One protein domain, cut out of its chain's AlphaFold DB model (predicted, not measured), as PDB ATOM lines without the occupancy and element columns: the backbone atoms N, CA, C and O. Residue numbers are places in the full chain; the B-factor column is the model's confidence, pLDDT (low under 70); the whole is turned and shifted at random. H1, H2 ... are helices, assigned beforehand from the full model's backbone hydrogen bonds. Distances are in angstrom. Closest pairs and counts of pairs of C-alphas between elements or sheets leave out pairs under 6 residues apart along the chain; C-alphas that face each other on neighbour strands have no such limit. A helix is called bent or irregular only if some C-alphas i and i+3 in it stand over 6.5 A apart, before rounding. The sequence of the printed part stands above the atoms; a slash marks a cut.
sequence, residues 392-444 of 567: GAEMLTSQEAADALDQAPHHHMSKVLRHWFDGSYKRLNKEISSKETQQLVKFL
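This is residues 392 to 444 of the 567 residues of an uncharacterized protein of Prosthecobacter vanneervenii (UniProt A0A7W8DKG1). The three helices form an open arch: H2, sharply kinked near residue 423, makes the middle, H1 stands at one end, and H3 folds back to pack on H2. The printed part has 53 residues, with helices H1, H2 and H3 in that order and no named strand, an all-helix class. It is compact, with a radius of gyration of the C-alphas of 11.3 A and spans of 29 by 22 by 16 A.

H1, residues 398 to 406, begins at C-alpha 398 (-3.089, -57.522, -3.881) and is 12.5 A long. H2, residues 412 to 430, is 20.1 A long, with a kink of 106 degrees near residue 423; it is irregular, C-alphas 422 and 425 being 7.4 A apart. H3, residues 435 to 444, is 14.1 A long and ends at C-alpha 444 (-4.429, -56.616, 5.178).

H1 and H2 are close but not clearly touching, the closest C-alphas, of Leu 405 and Ser 414, being 6.1 A apart. H2 and H3 touch, closest at the C-alphas of Leu 428 and Thr 437, 5.3 A. They run opposite ways at a steep tilt of 69 degrees, only just short of about perpendicular. H1 and H3 are apart. In H1 and H3 every O i to N i+4 pair is within hydrogen-bond range; in H2, 10 of 15 are.

The C-alphas of Gln 407 and Lys 430 are the two farthest apart, 30.3 A. The printed part has no cut, and both links are tight. Mean pLDDT of the printed part is 89.1; no printed residue is under 70.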
ATOM      1  N   GLY A 392      -6.829 -45.125   3.063       84.25
ATOM      2  CA  GLY A 392      -8.277 -45.026   2.903       84.25
ATOM      3  C   GLY A 392      -9.070 -46.186   3.509       84.25
ATOM      4  O   GLY A 392      -8.552 -47.007   4.263       84.25
ATOM      5  N   ALA A 393     -10.359 -46.255   3.176       81.94
ATOM      6  CA  ALA A 393     -11.262 -47.320   3.624       81.94
ATOM      7  C   ALA A 393     -11.567 -48.361   2.531       81.94
ATOM      8  O   ALA A 393     -12.181 -49.386   2.816       81.94
ATOM      9  N   GLU A 394     -11.143 -48.111   1.290       90.06
ATOM     10  CA  GLU A 394     -11.461 -48.960   0.141       90.06
ATOM     11  C   GLU A 394     -10.758 -50.321   0.225       90.06
ATOM     12  O   GLU A 394      -9.628 -50.424   0.729       90.06
ATOM     13  N   MET A 395     -11.450 -51.355  -0.265       94.44
ATOM     14  CA  MET A 395     -10.901 -52.697  -0.461       94.44
ATOM     15  C   MET A 395      -9.983 -52.703  -1.681       94.44
ATOM     16  O   MET A 395     -10.341 -52.158  -2.718       94.44
ATOM     17  N   LEU A 396      -8.842 -53.375  -1.575       95.25
ATOM     18  CA  LEU A 396      -7.793 -53.420  -2.591       95.25
ATOM     19  C   LEU A 396      -7.537 -54.864  -3.005       95.25
ATOM     20  O   LEU A 396      -7.462 -55.748  -2.156       95.25
ATOM     21  N   THR A 397      -7.333 -55.126  -4.284       95.94
ATOM     22  CA  THR A 397      -6.647 -56.350  -4.709       95.94
ATOM     23  C   THR A 397      -5.185 -56.318  -4.247       95.94
ATOM     24  O   THR A 397      -4.629 -55.256  -3.953       95.94
ATOM     25  N   SER A 398      -4.524 -57.478  -4.196       93.88
ATOM     26  CA  SER A 398      -3.089 -57.522  -3.881       93.88
ATOM     27  C   SER A 398      -2.249 -56.696  -4.861       93.88
ATOM     28  O   SER A 398      -1.255 -56.107  -4.443       93.88
ATOM     29  N   GLN A 399      -2.658 -56.623  -6.134       95.50
ATOM     30  CA  GLN A 399      -1.961 -55.841  -7.154       95.50
ATOM     31  C   GLN A 399      -2.160 -54.336  -6.954       95.50
ATOM     32  O   GLN A 399      -1.179 -53.610  -6.909       95.50
ATOM     33  N   GLU A 400      -3.392 -53.865  -6.733       95.31
ATOM     34  CA  GLU A 400      -3.650 -52.439  -6.464       95.31
ATOM     35  C   GLU A 400      -2.909 -51.952  -5.215       95.31
ATOM     36  O   GLU A 400      -2.389 -50.837  -5.174       95.31
ATOM     37  N   ALA A 401      -2.833 -52.802  -4.190       95.38
ATOM     38  CA  ALA A 401      -2.068 -52.512  -2.989       95.38
ATOM     39  C   ALA A 401      -0.555 -52.438  -3.269       95.38
ATOM     40  O   ALA A 401       0.114 -51.578  -2.699       95.38
ATOM     41  N   ALA A 402      -0.019 -53.295  -4.144       95.12
ATOM     42  CA  ALA A 402       1.380 -53.248  -4.570       95.12
ATOM     43  C   ALA A 402       1.681 -52.000  -5.413       95.12
ATOM     44  O   ALA A 402       2.613 -51.268  -5.093       95.12
ATOM     45  N   ASP A 403       0.840 -51.687  -6.399       93.25
ATOM     46  CA  ASP A 403       0.989 -50.504  -7.254       93.25
ATOM     47  C   ASP A 403       0.963 -49.207  -6.427       93.25
ATOM     48  O   ASP A 403       1.712 -48.263  -6.685       93.25
ATOM     49  N   ALA A 404       0.125 -49.154  -5.386       92.56
ATOM     50  CA  ALA A 404       0.092 -48.023  -4.466       92.56
ATOM     51  C   ALA A 404       1.364 -47.924  -3.600       92.56
ATOM     52  O   ALA A 404       1.776 -46.819  -3.245       92.56
ATOM     53  N   LEU A 405       2.004 -49.047  -3.255       92.75
ATOM     54  CA  LEU A 405       3.278 -49.048  -2.525       92.75
ATOM     55  C   LEU A 405       4.441 -48.585  -3.407       92.75
ATOM     56  O   LEU A 405       5.247 -47.790  -2.921       92.75
ATOM     57  N   ASP A 406       4.486 -49.010  -4.673       91.38
ATOM     58  CA  ASP A 406       5.472 -48.559  -5.672       91.38
ATOM     59  C   ASP A 406       5.384 -47.041  -5.889       91.38
ATOM     60  O   ASP A 406       6.379 -46.317  -5.858       91.38
ATOM     61  N   GLN A 407       4.159 -46.514  -5.978       89.75
ATOM     62  CA  GLN A 407       3.908 -45.076  -6.119       89.75
ATOM     63  C   GLN A 407       4.162 -44.271  -4.830       89.75
ATOM     64  O   GLN A 407       4.257 -43.039  -4.875       89.75
ATOM     65  N   ALA A 408       4.271 -44.933  -3.674       89.06
ATOM     66  CA  ALA A 408       4.517 -44.308  -2.375       89.06
ATOM     67  C   ALA A 408       5.548 -45.099  -1.536       89.06
ATOM     68  O   ALA A 408       5.248 -45.545  -0.421       89.06
ATOM     69  N   PRO A 409       6.812 -45.215  -1.986       84.94
ATOM     70  CA  PRO A 409       7.808 -46.112  -1.379       84.94
ATOM     71  C   PRO A 409       8.234 -45.678   0.036       84.94
ATOM     72  O   PRO A 409       8.752 -46.468   0.834       84.94
ATOM     73  N   HIS A 410       8.000 -44.406   0.371       86.12
ATOM     74  CA  HIS A 410       8.246 -43.825   1.692       86.12
ATOM     75  C   HIS A 410       7.052 -43.936   2.647       86.12
ATOM     76  O   HIS A 410       7.161 -43.530   3.805       86.12
ATOM     77  N   HIS A 411       5.919 -44.482   2.196       90.38
ATOM     78  CA  HIS A 411       4.769 -44.692   3.058       90.38
ATOM     79  C   HIS A 411       5.111 -45.671   4.190       90.38
ATOM     80  O   HIS A 411       5.881 -46.622   4.028       90.38
ATOM     81  N   HIS A 412       4.521 -45.451   5.367       90.69
ATOM     82  CA  HIS A 412       4.819 -46.263   6.547       90.69
ATOM     83  C   HIS A 412       4.526 -47.756   6.317       90.69
ATOM     84  O   HIS A 412       5.263 -48.605   6.815       90.69
ATOM     85  N   MET A 413       3.510 -48.087   5.510       93.38
ATOM     86  CA  MET A 413       3.164 -49.475   5.189       93.38
ATOM     87  C   MET A 413       4.267 -50.194   4.404       93.38
ATOM     88  O   MET A 413       4.556 -51.353   4.690       93.38
ATOM     89  N   SER A 414       4.976 -49.500   3.507       89.81
ATOM     90  CA  SER A 414       6.122 -50.058   2.777       89.81
ATOM     91  C   SER A 414       7.251 -50.461   3.731       89.81
ATOM     92  O   SER A 414       7.988 -51.414   3.479       89.81
ATOM     93  N   LYS A 415       7.404 -49.755   4.861       89.81
ATOM     94  CA  LYS A 415       8.337 -50.136   5.934       89.81
ATOM     95  C   LYS A 415       7.823 -51.340   6.731       89.81
ATOM     96  O   LYS A 415       8.593 -52.259   6.995       89.81
ATOM     97  N   VAL A 416       6.539 -51.354   7.093       92.38
ATOM     98  CA  VAL A 416       5.927 -52.448   7.867       92.38
ATOM     99  C   VAL A 416       5.953 -53.771   7.089       92.38
ATOM    100  O   VAL A 416       6.329 -54.796   7.652       92.38
ATOM    101  N   LEU A 417       5.648 -53.755   5.788       93.56
ATOM    102  CA  LEU A 417       5.741 -54.938   4.926       93.56
ATOM    103  C   LEU A 417       7.187 -55.411   4.743       93.56
ATOM    104  O   LEU A 417       7.448 -56.609   4.796       93.56
ATOM    105  N   ARG A 418       8.155 -54.492   4.625       91.06
ATOM    106  CA  ARG A 418       9.583 -54.857   4.641       91.06
ATOM    107  C   ARG A 418       9.971 -55.608   5.908       91.06
ATOM    108  O   ARG A 418      10.585 -56.664   5.801       91.06
ATOM    109  N   HIS A 419       9.558 -55.104   7.072       90.56
ATOM    110  CA  HIS A 419       9.777 -55.779   8.353       90.56
ATOM    111  C   HIS A 419       9.083 -57.146   8.421       90.56
ATOM    112  O   HIS A 419       9.586 -58.079   9.042       90.56
ATOM    113  N   TRP A 420       7.914 -57.296   7.795       92.56
ATOM    114  CA  TRP A 420       7.283 -58.606   7.700       92.56
ATOM    115  C   TRP A 420       8.184 -59.589   6.936       92.56
ATOM    116  O   TRP A 420       8.602 -60.607   7.490       92.56
ATOM    117  N   PHE A 421       8.572 -59.254   5.706       91.56
ATOM    118  CA  PHE A 421       9.330 -60.175   4.857       91.56
ATOM    119  C   PHE A 421      10.795 -60.374   5.292       91.56
ATOM    120  O   PHE A 421      11.375 -61.426   5.027       91.56
ATOM    121  N   ASP A 422      11.419 -59.407   5.975       84.88
ATOM    122  CA  ASP A 422      12.848 -59.442   6.333       84.88
ATOM    123  C   ASP A 422      13.233 -60.309   7.537       84.88
ATOM    124  O   ASP A 422      14.406 -60.345   7.916       84.88
ATOM    125  N   GLY A 423      12.279 -61.051   8.097       76.69
ATOM    126  CA  GLY A 423      12.495 -61.889   9.273       76.69
ATOM    127  C   GLY A 423      11.995 -61.260  10.573       76.69
ATOM    128  O   GLY A 423      11.848 -61.980  11.565       76.69
ATOM    129  N   SER A 424      11.627 -59.971  10.571       83.38
ATOM    130  CA  SER A 424      11.005 -59.321  11.733       83.38
ATOM    131  C   SER A 424       9.536 -59.730  11.944       83.38
ATOM    132  O   SER A 424       8.931 -59.337  12.946       83.38
ATOM    133  N   TYR A 425       8.963 -60.592  11.084       83.69
ATOM    134  CA  TYR A 425       7.627 -61.187  11.273       83.69
ATOM    135  C   TYR A 425       7.444 -61.851  12.645       83.69
ATOM    136  O   TYR A 425       6.324 -61.909  13.150       83.69
ATOM    137  N   LYS A 426       8.517 -62.364  13.269       84.25
ATOM    138  CA  LYS A 426       8.448 -62.959  14.614       84.25
ATOM    139  C   LYS A 426       8.037 -61.924  15.664       84.25
ATOM    140  O   LYS A 426       7.184 -62.232  16.490       84.25
ATOM    141  N   ARG A 427       8.586 -60.705  15.589       83.00
ATOM    142  CA  ARG A 427       8.223 -59.578  16.465       83.00
ATOM    143  C   ARG A 427       6.774 -59.167  16.228       83.00
ATOM    144  O   ARG A 427       5.988 -59.133  17.170       83.00
ATOM    145  N   LEU A 428       6.398 -58.984  14.960       83.00
ATOM    146  CA  LEU A 428       5.032 -58.604  14.582       83.00
ATOM    147  C   LEU A 428       3.988 -59.646  15.027       83.00
ATOM    148  O   LEU A 428       2.914 -59.281  15.496       83.00
ATOM    149  N   ASN A 429       4.305 -60.942  14.952       81.00
ATOM    150  CA  ASN A 429       3.409 -62.004  15.419       81.00
ATOM    151  C   ASN A 429       3.375 -62.185  16.941       81.00
ATOM    152  O   ASN A 429       2.402 -62.741  17.446       81.00
ATOM    153  N   LYS A 430       4.425 -61.780  17.666       82.12
ATOM    154  CA  LYS A 430       4.498 -61.890  19.131       82.12
ATOM    155  C   LYS A 430       3.794 -60.717  19.815       82.12
ATOM    156  O   LYS A 430       3.105 -60.914  20.809       82.12
ATOM    157  N   GLU A 431       3.932 -59.513  19.269       82.75
ATOM    158  CA  GLU A 431       3.363 -58.284  19.825       82.75
ATOM    159  C   GLU A 431       2.067 -57.892  19.108       82.75
ATOM    160  O   GLU A 431       2.004 -56.906  18.369       82.75
ATOM    161  N   ILE A 432       1.006 -58.669  19.340       76.69
ATOM    162  CA  ILE A 432      -0.315 -58.464  18.715       76.69
ATOM    163  C   ILE A 432      -0.857 -57.047  18.975       76.69
ATOM    164  O   ILE A 432      -1.492 -56.443  18.112       76.69
ATOM    165  N   SER A 433      -0.577 -56.493  20.157       80.38
ATOM    166  CA  SER A 433      -1.003 -55.155  20.569       80.38
ATOM    167  C   SER A 433      -0.129 -54.022  20.024       80.38
ATOM    168  O   SER A 433      -0.467 -52.856  20.233       80.38
ATOM    169  N   SER A 434       0.976 -54.319  19.328       87.06
ATOM    170  CA  SER A 434       1.840 -53.272  18.788       87.06
ATOM    171  C   SER A 434       1.120 -52.476  17.698       87.06
ATOM    172  O   SER A 434       0.344 -53.009  16.899       87.06
ATOM    173  N   LYS A 435       1.414 -51.173  17.631       88.81
ATOM    174  CA  LYS A 435       0.851 -50.282  16.610       88.81
ATOM    175  C   LYS A 435       1.172 -50.770  15.194       88.81
ATOM    176  O   LYS A 435       0.311 -50.688  14.325       88.81
ATOM    177  N   GLU A 436       2.374 -51.304  14.973       89.25
ATOM    178  CA  GLU A 436       2.805 -51.830  13.672       89.25
ATOM    179  C   GLU A 436       2.008 -53.080  13.274       89.25
ATOM    180  O   GLU A 436       1.501 -53.142  12.155       89.25
ATOM    181  N   THR A 437       1.819 -54.037  14.189       89.62
ATOM    182  CA  THR A 437       0.997 -55.229  13.923       89.62
ATOM    183  C   THR A 437      -0.456 -54.853  13.663       89.62
ATOM    184  O   THR A 437      -1.047 -55.333  12.701       89.62
ATOM    185  N   GLN A 438      -1.032 -53.948  14.459       90.50
ATOM    186  CA  GLN A 438      -2.401 -53.474  14.241       90.50
ATOM    187  C   GLN A 438      -2.559 -52.755  12.898       90.50
ATOM    188  O   GLN A 438      -3.576 -52.928  12.230       90.50
ATOM    189  N   GLN A 439      -1.569 -51.958  12.486       90.94
ATOM    190  CA  GLN A 439      -1.563 -51.307  11.176       90.94
ATOM    191  C   GLN A 439      -1.482 -52.329  10.044       90.94
ATOM    192  O   GLN A 439      -2.260 -52.228   9.098       90.94
ATOM    193  N   LEU A 440      -0.603 -53.330  10.155       92.69
ATOM    194  CA  LEU A 440      -0.494 -54.401   9.168       92.69
ATOM    195  C   LEU A 440      -1.797 -55.196   9.061       92.69
ATOM    196  O   LEU A 440      -2.284 -55.421   7.960       92.69
ATOM    197  N   VAL A 441      -2.396 -55.577  10.192       92.19
ATOM    198  CA  VAL A 441      -3.683 -56.284  10.215       92.19
ATOM    199  C   VAL A 441      -4.777 -55.433   9.572       92.19
ATOM    200  O   VAL A 441      -5.475 -55.936   8.700       92.19
ATOM    201  N   LYS A 442      -4.903 -54.147   9.929       91.94
ATOM    202  CA  LYS A 442      -5.892 -53.234   9.324       91.94
ATOM    203  C   LYS A 442      -5.691 -53.064   7.820       91.94
ATOM    204  O   LYS A 442      -6.659 -53.049   7.069       91.94
ATOM    205  N   PHE A 443      -4.443 -52.953   7.378       93.94
ATOM    206  CA  PHE A 443      -4.113 -52.881   5.960       93.94
ATOM    207  C   PHE A 443      -4.501 -54.172   5.238       93.94
ATOM    208  O   PHE A 443      -5.231 -54.138   4.254       93.94
ATOM    209  N   LEU A 444      -4.100 -55.326   5.768       93.50
ATOM    210  CA  LEU A 444      -4.429 -56.616   5.178       93.50
ATOM    211  C   LEU A 444      -5.930 -56.917   5.225       93.50
ATOM    212  O   LEU A 444      -6.430 -57.568   4.318       93.50
TER     213      LEU A 444